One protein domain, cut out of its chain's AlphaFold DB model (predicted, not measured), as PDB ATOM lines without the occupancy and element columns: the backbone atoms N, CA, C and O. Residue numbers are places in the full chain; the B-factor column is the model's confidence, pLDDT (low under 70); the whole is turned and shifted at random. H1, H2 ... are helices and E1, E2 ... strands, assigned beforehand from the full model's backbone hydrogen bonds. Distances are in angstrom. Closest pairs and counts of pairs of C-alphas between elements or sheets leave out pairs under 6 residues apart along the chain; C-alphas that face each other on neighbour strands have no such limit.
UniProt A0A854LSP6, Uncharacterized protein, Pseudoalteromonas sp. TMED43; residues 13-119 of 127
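This is residues 13 to 119 of the 127 residues of an uncharacterized protein of Pseudoalteromonas sp. TMED43 (UniProt A0A854LSP6). A strongly twisted sheet of five strands makes a wall, and H1, E1 and the loops round them gather on one side of it: E1 lies over one face near E3 and E4, while H1 sits beside edge strand E2. The other face is bare. The printed part has 107 residues, with one named helix and six named strands in the order H1 E1 E2 E3 E4 E5 E6; under half of the residues are in named elements, mostly strand. The sheet, order E2 E3 E4 E5 E6, is antiparallel throughout and a meander, each strand the antiparallel neighbour of the one before. The whole is compact, with a radius of gyration of the C-alphas of 13.3 A and spans of 40 by 27 by 27 A.

E4, residues 78 to 88, is 32.1 A long. E2 is residues 52 to 60, E3 63 to 71, 25.9 A, E5 91 to 98, and E6 101 to 109, ending at C-alpha 109 (94.924, 32.404, 105.571). H1, residues 19 to 22, begins at C-alpha 19 (110.515, 38.433, 96.848); E1 is residues 37 to 39.

The hairpin E3 and E4 has N 81 and O 68 at 2.7 A. In hairpin E2 and E3, N 55 and O 67 are 2.8 A apart. In hairpin E4 and E5, at 137 degrees, N 86 and O 93 are 2.8 A apart. In hairpin E5 and E6, N 98 and O 101 are 2.8 A apart; E6 bends by 61 degrees at residue 106. E1 pairs with no named strand; its closest C-alphas to E4 are Gly 38 and Leu 81, 6.9 A. H1 is on the sheet, only just at the sheet's level with a height of 3.6 A, its closest C-alphas to E2 being Leu 19 and Ile 52, 5.9 A. H1 is too short for an O i to N i+4 pair; its one O i to N i+3 pair is within range.

The C-alphas of Lys 76 and Asn 89 are the two farthest apart, 39.8 A. The printed part has no cut. The links H1 to E1 and E1 to E2 are long. Confidence is under 70 at residue 13 and residues 105 to 119.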
ATOM      1  N   TYR A  13     121.447  33.501  91.518       67.81
ATOM      2  CA  TYR A  13     121.016  33.948  92.825       67.81
ATOM      3  C   TYR A  13     121.282  35.433  93.080       67.81
ATOM      4  O   TYR A  13     120.388  36.104  93.563       67.81
ATOM      5  N   TYR A  14     122.464  35.985  92.780       71.62
ATOM      6  CA  TYR A  14     122.738  37.392  93.101       71.62
ATOM      7  C   TYR A  14     121.987  38.379  92.206       71.62
ATOM      8  O   TYR A  14     121.639  39.453  92.703       71.62
ATOM      9  N   ASP A  15     121.668  37.989  90.975       83.44
ATOM     10  CA  ASP A  15     120.948  38.817  90.002       83.44
ATOM     11  C   ASP A  15     119.425  38.661  90.099       83.44
ATOM     12  O   ASP A  15     118.675  39.497  89.599       83.44
ATOM     13  N   GLU A  16     118.950  37.604  90.760       88.69
ATOM     14  CA  GLU A  16     117.527  37.402  90.996       88.69
ATOM     15  C   GLU A  16     116.949  38.504  91.908       88.69
ATOM     16  O   GLU A  16     117.565  38.883  92.922       88.69
ATOM     17  N   PRO A  17     115.745  39.016  91.580       94.06
ATOM     18  CA  PRO A  17     115.055  39.977  92.422       94.06
ATOM     19  C   PRO A  17     114.671  39.342  93.757       94.06
ATOM     20  O   PRO A  17     114.457  38.133  93.873       94.06
ATOM     21  N   THR A  18     114.562  40.167  94.791       94.62
ATOM     22  CA  THR A  18     114.054  39.718  96.085       94.62
ATOM     23  C   THR A  18     112.535  39.542  96.029       94.62
ATOM     24  O   THR A  18     111.857  40.185  95.220       94.62
ATOM     25  N   LEU A  19     111.966  38.673  96.867       92.94
ATOM     26  CA  LEU A  19     110.515  38.433  96.848       92.94
ATOM     27  C   LEU A  19     109.704  39.677  97.239       92.94
ATOM     28  O   LEU A  19     108.635  39.904  96.681       92.94
ATOM     29  N   ASP A  20     110.218  40.510  98.144       93.50
ATOM     30  CA  ASP A  20     109.557  41.758  98.544       93.50
ATOM     31  C   ASP A  20     109.477  42.788  97.413       93.50
ATOM     32  O   ASP A  20     108.524  43.555  97.373       93.50
ATOM     33  N   SER A  21     110.416  42.775  96.461       96.44
ATOM     34  CA  SER A  21     110.375  43.667  95.290       96.44
ATOM     35  C   SER A  21     109.282  43.307  94.274       96.44
ATOM     36  O   SER A  21     108.981  44.093  93.379       96.44
ATOM     37  N   GLN A  22     108.685  42.118  94.409       96.50
ATOM     38  CA  GLN A  22     107.672  41.566  93.503       96.50
ATOM     39  C   GLN A  22     106.285  41.461  94.153       96.50
ATOM     40  O   GLN A  22     105.329  41.016  93.519       96.50
ATOM     41  N   LEU A  23     106.170  41.842  95.426       91.12
ATOM     42  CA  LEU A  23     104.946  41.812  96.219       91.12
ATOM     43  C   LEU A  23     104.600  43.251  96.648       91.12
ATOM     44  O   LEU A  23     105.495  44.079  96.795       91.12
ATOM     45  N   PRO A  24     103.319  43.589  96.871       94.75
ATOM     46  CA  PRO A  24     102.168  42.697  96.967       94.75
ATOM     47  C   PRO A  24     101.567  42.275  95.618       94.75
ATOM     48  O   PRO A  24     101.666  42.990  94.628       94.75
ATOM     49  N   ILE A  25     100.858  41.142  95.606       91.94
ATOM     50  CA  ILE A  25     100.040  40.688  94.468       91.94
ATOM     51  C   ILE A  25      98.622  40.366  94.939       91.94
ATOM     52  O   ILE A  25      98.430  39.646  95.919       91.94
ATOM     53  N   THR A  26      97.628  40.857  94.201       90.94
ATOM     54  CA  THR A  26      96.207  40.595  94.456       90.94
ATOM     55  C   THR A  26      95.693  39.492  93.535       90.94
ATOM     56  O   THR A  26      95.783  39.602  92.314       90.94
ATOM     57  N   LEU A  27      95.129  38.435  94.117       91.06
ATOM     58  CA  LEU A  27      94.435  37.376  93.386       91.06
ATOM     59  C   LEU A  27      93.013  37.819  93.016       91.06
ATOM     60  O   LEU A  27      92.435  38.703  93.645       91.06
ATOM     61  N   SER A  28      92.397  37.158  92.038       93.12
ATOM     62  CA  SER A  28      91.070  37.530  91.519       93.12
ATOM     63  C   SER A  28      89.929  37.446  92.541       93.12
ATOM     64  O   SER A  28      88.844  37.953  92.279       93.12
ATOM     65  N   ASN A  29      90.141  36.803  93.694       85.62
ATOM     66  CA  ASN A  29      89.185  36.791  94.803       85.62
ATOM     67  C   ASN A  29      89.398  37.926  95.823       85.62
ATOM     68  O   ASN A  29      88.779  37.911  96.886       85.62
ATOM     69  N   GLY A  30      90.293  38.872  95.530       86.12
ATOM     70  CA  GLY A  30      90.652  39.983  96.410       86.12
ATOM     71  C   GLY A  30      91.689  39.636  97.481       86.12
ATOM     72  O   GLY A  30      92.064  40.514  98.254       86.12
ATOM     73  N   PHE A  31      92.175  38.391  97.551       86.50
ATOM     74  CA  PHE A  31      93.230  38.026  98.496       86.50
ATOM     75  C   PHE A  31      94.562  38.667  98.091       86.50
ATOM     76  O   PHE A  31      95.024  38.473  96.966       86.50
ATOM     77  N   VAL A  32      95.195  39.393  99.016       88.25
ATOM     78  CA  VAL A  32      96.460  40.099  98.774       88.25
ATOM     79  C   VAL A  32      97.616  39.349  99.430       88.25
ATOM     80  O   VAL A  32      97.699  39.238 100.654       88.25
ATOM     81  N   VAL A  33      98.537  38.853  98.610       88.00
ATOM     82  CA  VAL A  33      99.803  38.273  99.061       88.00
ATOM     83  C   VAL A  33     100.783  39.417  99.282       88.00
ATOM     84  O   VAL A  33     101.239  40.023  98.320       88.00
ATOM     85  N   VAL A  34     101.084  39.731 100.542       89.56
ATOM     86  CA  VAL A  34     101.969  40.853 100.918       89.56
ATOM     87  C   VAL A  34     103.386  40.420 101.285       89.56
ATOM     88  O   VAL A  34     104.306  41.230 101.215       89.56
ATOM     89  N   ALA A  35     103.557  39.168 101.720       86.75
ATOM     90  CA  ALA A  35     104.855  38.647 102.110       86.75
ATOM     91  C   ALA A  35     104.966  37.127 101.971       86.75
ATOM     92  O   ALA A  35     104.023  36.392 102.273       86.75
ATOM     93  N   ILE A  36     106.154  36.662 101.582       88.38
ATOM     94  CA  ILE A  36     106.529  35.242 101.546       88.38
ATOM     95  C   ILE A  36     107.863  35.086 102.290       88.38
ATOM     96  O   ILE A  36     108.919  35.324 101.712       88.38
ATOM     97  N   ASN A  37     107.833  34.698 103.572       87.81
ATOM     98  CA  ASN A  37     109.059  34.407 104.325       87.81
ATOM     99  C   ASN A  37     109.400  32.906 104.234       87.81
ATOM    100  O   ASN A  37     108.550  32.042 104.004       87.81
ATOM    101  N   GLY A  38     110.679  32.591 104.390       84.00
ATOM    102  CA  GLY A  38     111.179  31.226 104.500       84.00
ATOM    103  C   GLY A  38     111.409  30.862 105.959       84.00
ATOM    104  O   GLY A  38     111.497  31.741 106.810       84.00
ATOM    105  N   ALA A  39     111.605  29.585 106.261       84.75
ATOM    106  CA  ALA A  39     112.317  29.205 107.473       84.75
ATOM    107  C   ALA A  39     113.447  28.243 107.134       84.75
ATOM    108  O   ALA A  39     113.311  27.350 106.292       84.75
ATOM    109  N   CYS A  40     114.572  28.429 107.816       85.12
ATOM    110  CA  CYS A  40     115.745  27.599 107.633       85.12
ATOM    111  C   CYS A  40     115.408  26.123 107.914       85.12
ATOM    112  O   CYS A  40     114.915  25.809 108.999       85.12
ATOM    113  N   PRO A  41     115.705  25.185 106.998       79.75
ATOM    114  CA  PRO A  41     115.416  23.772 107.216       79.75
ATOM    115  C   PRO A  41     116.188  23.187 108.407       79.75
ATOM    116  O   PRO A  41     115.659  22.279 109.051       79.75
ATOM    117  N   LEU A  42     117.372  23.732 108.718       84.31
ATOM    118  CA  LEU A  42     118.254  23.274 109.795       84.31
ATOM    119  C   LEU A  42     117.893  23.892 111.153       84.31
ATOM    120  O   LEU A  42     117.492  23.174 112.061       84.31
ATOM    121  N   CYS A  43     117.995  25.219 111.297       86.50
ATOM    122  CA  CYS A  43     117.788  25.895 112.589       86.50
ATOM    123  C   CYS A  43     116.389  26.485 112.796       86.50
ATOM    124  O   CYS A  43     116.147  27.100 113.829       86.50
ATOM    125  N   LYS A  44     115.484  26.355 111.818       87.25
ATOM    126  CA  LYS A  44     114.098  26.864 111.861       87.25
ATOM    127  C   LYS A  44     113.942  28.380 112.021       87.25
ATOM    128  O   LYS A  44     112.817  28.859 112.075       87.25
ATOM    129  N   LYS A  45     115.034  29.156 112.037       86.62
ATOM    130  CA  LYS A  45     114.963  30.623 112.024       86.62
ATOM    131  C   LYS A  45     114.259  31.106 110.758       86.62
ATOM    132  O   LYS A  45     114.548  30.624 109.659       86.62
ATOM    133  N   GLU A  46     113.363  32.069 110.930       87.38
ATOM    134  CA  GLU A  46     112.676  32.734 109.828       87.38
ATOM    135  C   GLU A  46     113.673  33.533 108.978       87.38
ATOM    136  O   GLU A  46     114.541  34.236 109.499       87.38
ATOM    137  N   ILE A  47     113.530  33.431 107.660       89.44
ATOM    138  CA  ILE A  47     114.249  34.228 106.673       89.44
ATOM    139  C   ILE A  47     113.245  35.191 106.054       89.44
ATOM    140  O   ILE A  47     112.284  34.770 105.416       89.44
ATOM    141  N   ALA A  48     113.454  36.486 106.255       89.44
ATOM    142  CA  ALA A  48     112.571  37.511 105.719       89.44
ATOM    143  C   ALA A  48     112.683  37.613 104.189       89.44
ATOM    144  O   ALA A  48     113.775  37.484 103.639       89.44
ATOM    145  N   GLN A  49     111.571  37.917 103.519       89.56
ATOM    146  CA  GLN A  49     111.463  37.985 102.055       89.56
ATOM    147  C   GLN A  49     112.505  38.855 101.326       89.56
ATOM    148  O   GLN A  49     112.888  38.515 100.212       89.56
ATOM    149  N   TYR A  50     113.029  39.915 101.953       91.38
ATOM    150  CA  TYR A  50     114.094  40.750 101.372       91.38
ATOM    151  C   TYR A  50     115.458  40.042 101.282       91.38
ATOM    152  O   TYR A  50     116.384  40.532 100.642       91.38
ATOM    153  N   LYS A  51     115.602  38.880 101.933       90.31
ATOM    154  CA  LYS A  51     116.770  37.987 101.843       90.31
ATOM    155  C   LYS A  51     116.513  36.764 100.960       90.31
ATOM    156  O   LYS A  51     117.372  35.891 100.854       90.31
ATOM    157  N   ILE A  52     115.325  36.661 100.372       92.12
ATOM    158  CA  ILE A  52     114.919  35.534  99.536       92.12
ATOM    159  C   ILE A  52     114.891  36.034  98.107       92.12
ATOM    160  O   ILE A  52     114.213  37.018  97.818       92.12
ATOM    161  N   LYS A  53     115.637  35.369  97.230       94.00
ATOM    162  CA  LYS A  53     115.798  35.780  95.838       94.00
ATOM    163  C   LYS A  53     115.195  34.746  94.911       94.00
ATOM    164  O   LYS A  53     115.347  33.554  95.162       94.00
ATOM    165  N   GLY A  54     114.465  35.207  93.908       93.31
ATOM    166  CA  GLY A  54     113.759  34.345  92.975       93.31
ATOM    167  C   GLY A  54     112.650  35.077  92.248       93.31
ATOM    168  O   GLY A  54     112.615  36.302  92.211       93.31
ATOM    169  N   THR A  55     111.714  34.324  91.687       94.38
ATOM    170  CA  THR A  55     110.636  34.873  90.864       94.38
ATOM    171  C   THR A  55     109.275  34.587  91.482       94.38
ATOM    172  O   THR A  55     108.981  33.459  91.877       94.38
ATOM    173  N   VAL A  56     108.414  35.602  91.494       95.31
ATOM    174  CA  VAL A  56     106.979  35.473  91.734       95.31
ATOM    175  C   VAL A  56     106.247  35.633  90.409       95.31
ATOM    176  O   VAL A  56     106.477  36.573  89.655       95.31
ATOM    177  N   THR A  57     105.353  34.703  90.106       95.75
ATOM    178  CA  THR A  57     104.583  34.685  88.859       95.75
ATOM    179  C   THR A  57     103.102  34.501  89.145       95.75
ATOM    180  O   THR A  57     102.713  33.866  90.125       95.75
ATOM    181  N   LEU A  58     102.261  35.044  88.267       96.00
ATOM    182  CA  LEU A  58     100.807  34.910  88.327       96.00
ATOM    183  C   LEU A  58     100.316  34.151  87.081       96.00
ATOM    184  O   LEU A  58      99.768  34.766  86.167       96.00
ATOM    185  N   PRO A  59     100.548  32.826  86.987       94.62
ATOM    186  CA  PRO A  59     100.175  32.041  85.808       94.62
ATOM    187  C   PRO A  59      98.663  32.014  85.553       94.62
ATOM    188  O   PRO A  59      98.236  31.805  84.421       94.62
ATOM    189  N   LEU A  60      97.848  32.200  86.596       95.38
ATOM    190  CA  LEU A  60      96.397  32.352  86.502       95.38
ATOM    191  C   LEU A  60      95.949  33.462  87.462       95.38
ATOM    192  O   LEU A  60      96.545  33.594  88.528       95.38
ATOM    193  N   PRO A  61      94.835  34.168  87.196       95.38
ATOM    194  CA  PRO A  61      94.315  35.186  88.118       95.38
ATOM    195  C   PRO A  61      94.045  34.672  89.545       95.38
ATOM    196  O   PRO A  61      94.054  35.440  90.502       95.38
ATOM    197  N   THR A  62      93.812  33.366  89.703       94.44
ATOM    198  CA  THR A  62      93.566  32.700  90.992       94.44
ATOM    199  C   THR A  62      94.801  32.024  91.588       94.44
ATOM    200  O   THR A  62      94.692  31.443  92.669       94.44
ATOM    201  N   VAL A  63      95.951  32.025  90.905       94.44
ATOM    202  CA  VAL A  63      97.134  31.251  91.308       94.44
ATOM    203  C   VAL A  63      98.395  32.086  91.171       94.44
ATOM    204  O   VAL A  63      98.800  32.411  90.061       94.44
ATOM    205  N   LEU A  64      99.052  32.328  92.301       94.62
ATOM    206  CA  LEU A  64     100.411  32.852  92.376       94.62
ATOM    207  C   LEU A  64     101.382  31.694  92.597       94.62
ATOM    208  O   LEU A  64     101.134  30.839  93.440       94.62
ATOM    209  N   THR A  65     102.492  31.668  91.877       94.81
ATOM    210  CA  THR A  65     103.604  30.725  92.057       94.81
ATOM    211  C   THR A  65     104.862  31.488  92.449       94.81
ATOM    212  O   THR A  65     105.078  32.600  91.978       94.81
ATOM    213  N   PHE A  66     105.699  30.896  93.295       92.88
ATOM    214  CA  PHE A  66     107.021  31.425  93.616       92.88
ATOM    215  C   PHE A  66     108.067  30.319  93.498       92.88
ATOM    216  O   PHE A  66     107.831  29.188  93.927       92.88
ATOM    217  N   ASP A  67     109.202  30.666  92.903       92.38
ATOM    218  CA  ASP A  67     110.384  29.818  92.763       92.38
ATOM    219  C   ASP A  67     111.609  30.641  93.142       92.38
ATOM    220  O   ASP A  67     111.924  31.639  92.490       92.38
ATOM    221  N   ALA A  68     112.217  30.299  94.270       91.62
ATOM    222  CA  ALA A  68     113.208  31.131  94.916       91.62
ATOM    223  C   ALA A  68     114.213  30.316  95.722       91.62
ATOM    224  O   ALA A  68     114.043  29.127  95.968       91.62
ATOM    225  N   ASN A  69     115.255  30.985  96.190       90.94
ATOM    226  CA  ASN A  69     116.260  30.450  97.087       90.94
ATOM    227  C   ASN A  69     116.461  31.399  98.274       90.94
ATOM    228  O   ASN A  69     116.325  32.621  98.173       90.94
ATOM    229  N   ALA A  70     116.817  30.831  99.417       89.25
ATOM    230  CA  ALA A  70     117.134  31.569 100.629       89.25
ATOM    231  C   ALA A  70     118.478  31.104 101.190       89.25
ATOM    232  O   ALA A  70     118.805  29.916 101.131       89.25
ATOM    233  N   VAL A  71     119.232  32.036 101.773       89.31
ATOM    234  CA  VAL A  71     120.450  31.736 102.536       89.31
ATOM    235  C   VAL A  71     120.193  32.029 104.006       89.31
ATOM    236  O   VAL A  71     119.735  33.111 104.371       89.31
ATOM    237  N   CYS A  72     120.481  31.059 104.870       88.31
ATOM    238  CA  CYS A  72     120.433  31.275 106.309       88.31
ATOM    239  C   CYS A  72     121.734  31.929 106.790       88.31
ATOM    240  O   CYS A  72     122.802  31.342 106.645       88.31
ATOM    241  N   ASP A  73     121.653  33.086 107.450       91.06
ATOM    242  CA  ASP A  73     122.840  33.766 107.995       91.06
ATOM    243  C   ASP A  73     123.544  32.979 109.109       91.06
ATOM    244  O   ASP A  73     124.705  33.244 109.408       91.06
ATOM    245  N   GLU A  74     122.862  32.004 109.698       93.06
ATOM    246  CA  GLU A  74     123.290  31.297 110.906       93.06
ATOM    247  C   GLU A  74     123.898  29.947 110.549       93.06
ATOM    248  O   GLU A  74     125.044  29.663 110.875       93.06
ATOM    249  N   CYS A  75     123.155  29.132 109.798       90.50
ATOM    250  CA  CYS A  75     123.631  27.831 109.337       90.50
ATOM    251  C   CYS A  75     124.453  27.912 108.049       90.50
ATOM    252  O   CYS A  75     124.986  26.895 107.617       90.50
ATOM    253  N   LYS A  76     124.475  29.078 107.384       89.06
ATOM    254  CA  LYS A  76     125.065  29.284 106.049       89.06
ATOM    255  C   LYS A  76     124.550  28.309 104.982       89.06
ATOM    256  O   LYS A  76     125.167  28.149 103.935       89.06
ATOM    257  N   CYS A  77     123.402  27.675 105.220       86.00
ATOM    258  CA  CYS A  77     122.780  26.768 104.270       86.00
ATOM    259  C   CYS A  77     121.950  27.546 103.245       86.00
ATOM    260  O   CYS A  77     121.191  28.453 103.606       86.00
ATOM    261  N   ILE A  78     122.067  27.137 101.985       87.38
ATOM    262  CA  ILE A  78     121.225  27.587 100.876       87.38
ATOM    263  C   ILE A  78     120.097  26.569 100.711       87.38
ATOM    264  O   ILE A  78     120.355  25.365 100.746       87.38
ATOM    265  N   PHE A  79     118.856  27.025 100.560       82.75
ATOM    266  CA  PHE A  79     117.711  26.133 100.388       82.75
ATOM    267  C   PHE A  79     116.632  26.720  99.458       82.75
ATOM    268  O   PHE A  79     116.419  27.936  99.474       82.75
ATOM    269  N   PRO A  80     115.943  25.873  98.666       88.31
ATOM    270  CA  PRO A  80     115.021  26.325  97.625       88.31
ATOM    271  C   PRO A  80     113.605  26.551  98.156       88.31
ATOM    272  O   PRO A  80     112.965  25.610  98.597       88.31
ATOM    273  N   LEU A  81     113.063  27.757  98.060       85.56
ATOM    274  CA  LEU A  81     111.684  28.087  98.402       85.56
ATOM    275  C   LEU A  81     110.777  28.014  97.168       85.56
ATOM    276  O   LEU A  81     110.718  28.952  96.381       85.56
ATOM    277  N   TYR A  82     110.034  26.915  97.035       88.19
ATOM    278  CA  TYR A  82     109.080  26.719  95.942       88.19
ATOM    279  C   TYR A  82     107.670  26.436  96.452       88.19
ATOM    280  O   TYR A  82     107.465  25.597  97.336       88.19
ATOM    281  N   GLY A  83     106.678  27.101  95.868       89.50
ATOM    282  CA  GLY A  83     105.287  26.897  96.238       89.50
ATOM    283  C   GLY A  83     104.315  27.676  95.368       89.50
ATOM    284  O   GLY A  83     104.693  28.445  94.482       89.50
ATOM    285  N   ARG A  84     103.025  27.472  95.625       91.69
ATOM    286  CA  ARG A  84     101.971  28.278  95.014       91.69
ATOM    287  C   ARG A  84     100.865  28.604  96.000       91.69
ATOM    288  O   ARG A  84     100.567  27.824  96.898       91.69
ATOM    289  N   ILE A  85     100.240  29.752  95.801       91.12
ATOM    290  CA  ILE A  85      99.095  30.237  96.558       91.12
ATOM    291  C   ILE A  85      97.899  30.240  95.615       91.12
ATOM    292  O   ILE A  85      97.925  30.879  94.565       91.12
ATOM    293  N   ARG A  86      96.849  29.511  95.989       91.50
ATOM    294  CA  ARG A  86      95.611  29.389  95.221       91.50
ATOM    295  C   ARG A  86      94.460  30.052  95.963       91.50
ATOM    296  O   ARG A  86      94.133  29.662  97.082       91.50
ATOM    297  N   ALA A  87      93.799  30.995  95.308       89.94
ATOM    298  CA  ALA A  87      92.531  31.555  95.750       89.94
ATOM    299  C   ALA A  87      91.433  30.475  95.782       89.94
ATOM    300  O   ALA A  87      91.248  29.736  94.812       89.94
ATOM    301  N   LYS A  88      90.677  30.405  96.882       86.19
ATOM    302  CA  LYS A  88      89.461  29.591  97.017       86.19
ATOM    303  C   LYS A  88      88.382  30.396  97.727       86.19
ATOM    304  O   LYS A  88      88.524  30.716  98.901       86.19
ATOM    305  N   ASN A  89      87.272  30.688  97.048       83.69
ATOM    306  CA  ASN A  89      86.204  31.538  97.589       83.69
ATOM    307  C   ASN A  89      86.797  32.835  98.178       83.69
ATOM    308  O   ASN A  89      87.531  33.528  97.483       83.69
ATOM    309  N   LYS A  90      86.546  33.137  99.457       78.19
ATOM    310  CA  LYS A  90      87.084  34.312 100.171       78.19
ATOM    311  C   LYS A  90      88.429  34.062 100.880       78.19
ATOM    312  O   LYS A  90      88.845  34.884 101.687       78.19
ATOM    313  N   THR A  91      89.089  32.929 100.638       80.12
ATOM    314  CA  THR A  91      90.360  32.552 101.282       80.12
ATOM    315  C   THR A  91      91.438  32.239 100.246       80.12
ATOM    316  O   THR A  91      91.181  32.201  99.039       80.12
ATOM    317  N   ALA A  92      92.666  32.006 100.701       83.31
ATOM    318  CA  ALA A  92      93.708  31.404  99.882       83.31
ATOM    319  C   ALA A  92      94.333  30.205 100.597       83.31
ATOM    320  O   ALA A  92      94.319  30.106 101.826       83.31
ATOM    321  N   GLN A  93      94.864  29.281  99.804       86.81
ATOM    322  CA  GLN A  93      95.517  28.064 100.264       86.81
ATOM    323  C   GLN A  93      96.927  27.996  99.704       86.81
ATOM    324  O   GLN A  93      97.144  28.296  98.530       86.81
ATOM    325  N   ILE A  94      97.871  27.580 100.540       85.50
ATOM    326  CA  ILE A  94      99.251  27.355 100.123       85.50
ATOM    327  C   ILE A  94      99.409  25.882  99.770       85.50
ATOM    328  O   ILE A  94      99.027  24.986 100.528       85.50
ATOM    329  N   GLU A  95      99.983  25.648  98.603       86.38
ATOM    330  CA  GLU A  95     100.270  24.333  98.066       86.38
ATOM    331  C   GLU A  95     101.772  24.230  97.798       86.38
ATOM    332  O   GLU A  95     102.416  25.183  97.346       86.38
ATOM    333  N   ARG A  96     102.333  23.054  98.061       80.06
ATOM    334  CA  ARG A  96     103.728  22.726  97.758       80.06
ATOM    335  C   ARG A  96     103.794  21.577  96.770       80.06
ATOM    336  O   ARG A  96     102.827  20.831  96.618       80.06
ATOM    337  N   LEU A  97     104.937  21.422  96.118       80.25
ATOM    338  CA  LEU A  97     105.161  20.315  95.202       80.25
ATOM    339  C   LEU A  97     105.708  19.102  95.957       80.25
ATOM    340  O   LEU A  97     106.780  19.159  96.550       80.25
ATOM    341  N   GLU A  98     104.980  17.992  95.905       79.06
ATOM    342  CA  GLU A  98     105.413  16.684  96.386       79.06
ATOM    343  C   GLU A  98     105.205  15.643  95.290       79.06
ATOM    344  O   GLU A  98     104.098  15.483  94.779       79.06
ATOM    345  N   ASN A  99     106.264  14.914  94.922       81.56
ATOM    346  CA  ASN A  99     106.211  13.842  93.918       81.56
ATOM    347  C   ASN A  99     105.538  14.279  92.596       81.56
ATOM    348  O   ASN A  99     104.705  13.565  92.040       81.56
ATOM    349  N   GLY A 100     105.851  15.494  92.126       80.56
ATOM    350  CA  GLY A 100     105.274  16.075  90.905       80.56
ATOM    351  C   GLY A 100     103.815  16.528  91.034       80.56
ATOM    352  O   GLY A 100     103.212  16.942  90.045       80.56
ATOM    353  N   ARG A 101     103.228  16.467  92.233       84.38
ATOM    354  CA  ARG A 101     101.847  16.872  92.503       84.38
ATOM    355  C   ARG A 101     101.805  18.014  93.497       84.38
ATOM    356  O   ARG A 101     102.573  18.074  94.450       84.38
ATOM    357  N   TRP A 102     100.863  18.917  93.281       84.12
ATOM    358  CA  TRP A 102     100.591  19.983  94.226       84.12
ATOM    359  C   TRP A 102      99.743  19.451  95.367       84.12
ATOM    360  O   TRP A 102      98.629  18.976  95.145       84.12
ATOM    361  N   VAL A 103     100.280  19.534  96.576       82.94
ATOM    362  CA  VAL A 103      99.611  19.093  97.794       82.94
ATOM    363  C   VAL A 103      99.380  20.276  98.716       82.94
ATOM    364  O   VAL A 103     100.199  21.191  98.820       82.94
ATOM    365  N   PHE A 104      98.228  20.255  99.369       79.19
ATOM    366  CA  PHE A 104      97.831  21.272 100.325       79.19
ATOM    367  C   PHE A 104      98.757  21.248 101.544       79.19
ATOM    368  O   PHE A 104      98.972  20.192 102.136       79.19
ATOM    369  N   TYR A 105      99.300  22.410 101.907       65.50
ATOM    370  CA  TYR A 105     100.288  22.525 102.977       65.50
ATOM    371  C   TYR A 105      99.741  23.197 104.241       65.50
ATOM    372  O   TYR A 105     100.024  22.731 105.341       65.50
ATOM    373  N   SER A 106      98.951  24.272 104.122       62.84
ATOM    374  CA  SER A 106      98.422  24.974 105.299       62.84
ATOM    375  C   SER A 106      97.004  25.511 105.117       62.84
ATOM    376  O   SER A 106      96.594  25.893 104.018       62.84
ATOM    377  N   HIS A 107      96.278  25.570 106.238       47.88
ATOM    378  CA  HIS A 107      94.910  26.078 106.339       47.88
ATOM    379  C   HIS A 107      94.755  27.551 105.959       47.88
ATOM    380  O   HIS A 107      95.706  28.327 106.030       47.88
ATOM    381  N   ASN A 108      93.519  27.871 105.545       47.47
ATOM    382  CA  ASN A 108      93.006  29.174 105.124       47.47
ATOM    383  C   ASN A 108      93.700  30.337 105.847       47.47
ATOM    384  O   ASN A 108      93.415  30.598 107.015       47.47
ATOM    385  N   ALA A 109      94.553  31.069 105.134       47.22
ATOM    386  CA  ALA A 109      94.924  32.404 105.571       47.22
ATOM    387  C   ALA A 109      93.666  33.279 105.447       47.22
ATOM    388  O   ALA A 109      93.176  33.514 104.340       47.22
ATOM    389  N   LEU A 110      93.094  33.693 106.579       39.91
ATOM    390  CA  LEU A 110      92.115  34.776 106.614       39.91
ATOM    391  C   LEU A 110      92.872  36.110 106.557       39.91
ATOM    392  O   LEU A 110      93.949  36.244 107.142       39.91
ATOM    393  N   VAL A 111      92.316  37.047 105.786       40.09
ATOM    394  CA  VAL A 111      92.768  38.438 105.593       40.09
ATOM    395  C   VAL A 111      93.067  39.040 106.976       40.09
ATOM    396  O   VAL A 111      92.242  38.916 107.871       40.09
ATOM    397  N   ASP A 112      94.306  39.447 107.278       34.88
ATOM    398  CA  ASP A 112      94.629  40.885 107.239       34.88
ATOM    399  C   ASP A 112      96.113  41.251 107.010       34.88
ATOM    400  O   ASP A 112      96.398  42.402 106.699       34.88
ATOM    401  N   LYS A 113      97.077  40.326 107.139       35.06
ATOM    402  CA  LYS A 113      98.518  40.513 106.817       35.06
ATOM    403  C   LYS A 113      99.242  39.201 107.109       35.06
ATOM    404  O   LYS A 113      99.586  38.919 108.254       35.06
ATOM    405  N   PHE A 114      99.441  38.360 106.099       45.50
ATOM    406  CA  PHE A 114     100.025  37.041 106.332       45.50
ATOM    407  C   PHE A 114     101.557  37.090 106.236       45.50
ATOM    408  O   PHE A 114     102.108  37.390 105.179       45.50
ATOM    409  N   LYS A 115     102.243  36.791 107.347       37.88
ATOM    410  CA  LYS A 115     103.671  36.445 107.376       37.88
ATOM    411  C   LYS A 115     103.778  34.921 107.299       37.88
ATOM    412  O   LYS A 115     103.465  34.224 108.258       37.88
ATOM    413  N   LEU A 116     104.162  34.400 106.139       44.19
ATOM    414  CA  LEU A 116     104.391  32.970 105.929       44.19
ATOM    415  C   LEU A 116     105.712  32.554 106.587       44.19
ATOM    416  O   LEU A 116     106.748  32.817 106.010       44.19
ATOM    417  N   SER A 117     105.708  31.889 107.742       39.16
ATOM    418  CA  SER A 117     106.920  31.230 108.265       39.16
ATOM    419  C   SER A 117     106.975  29.792 107.729       39.16
ATOM    420  O   SER A 117     106.334  28.882 108.262       39.16
ATOM    421  N   LEU A 118     107.645  29.579 106.589       43.06
ATOM    422  CA  LEU A 118     107.733  28.265 105.934       43.06
ATOM    423  C   LEU A 118     108.705  27.337 106.683       43.06
ATOM    424  O   LEU A 118     109.855  27.179 106.292       43.06
ATOM    425  N   ASN A 119     108.226  26.696 107.754       43.62
ATOM    426  CA  ASN A 119     109.027  25.903 108.700       43.62
ATOM    427  C   ASN A 119     109.750  24.638 108.175       43.62
ATOM    428  O   ASN A 119     110.392  23.955 108.981       43.62
TER     429      ASN A 119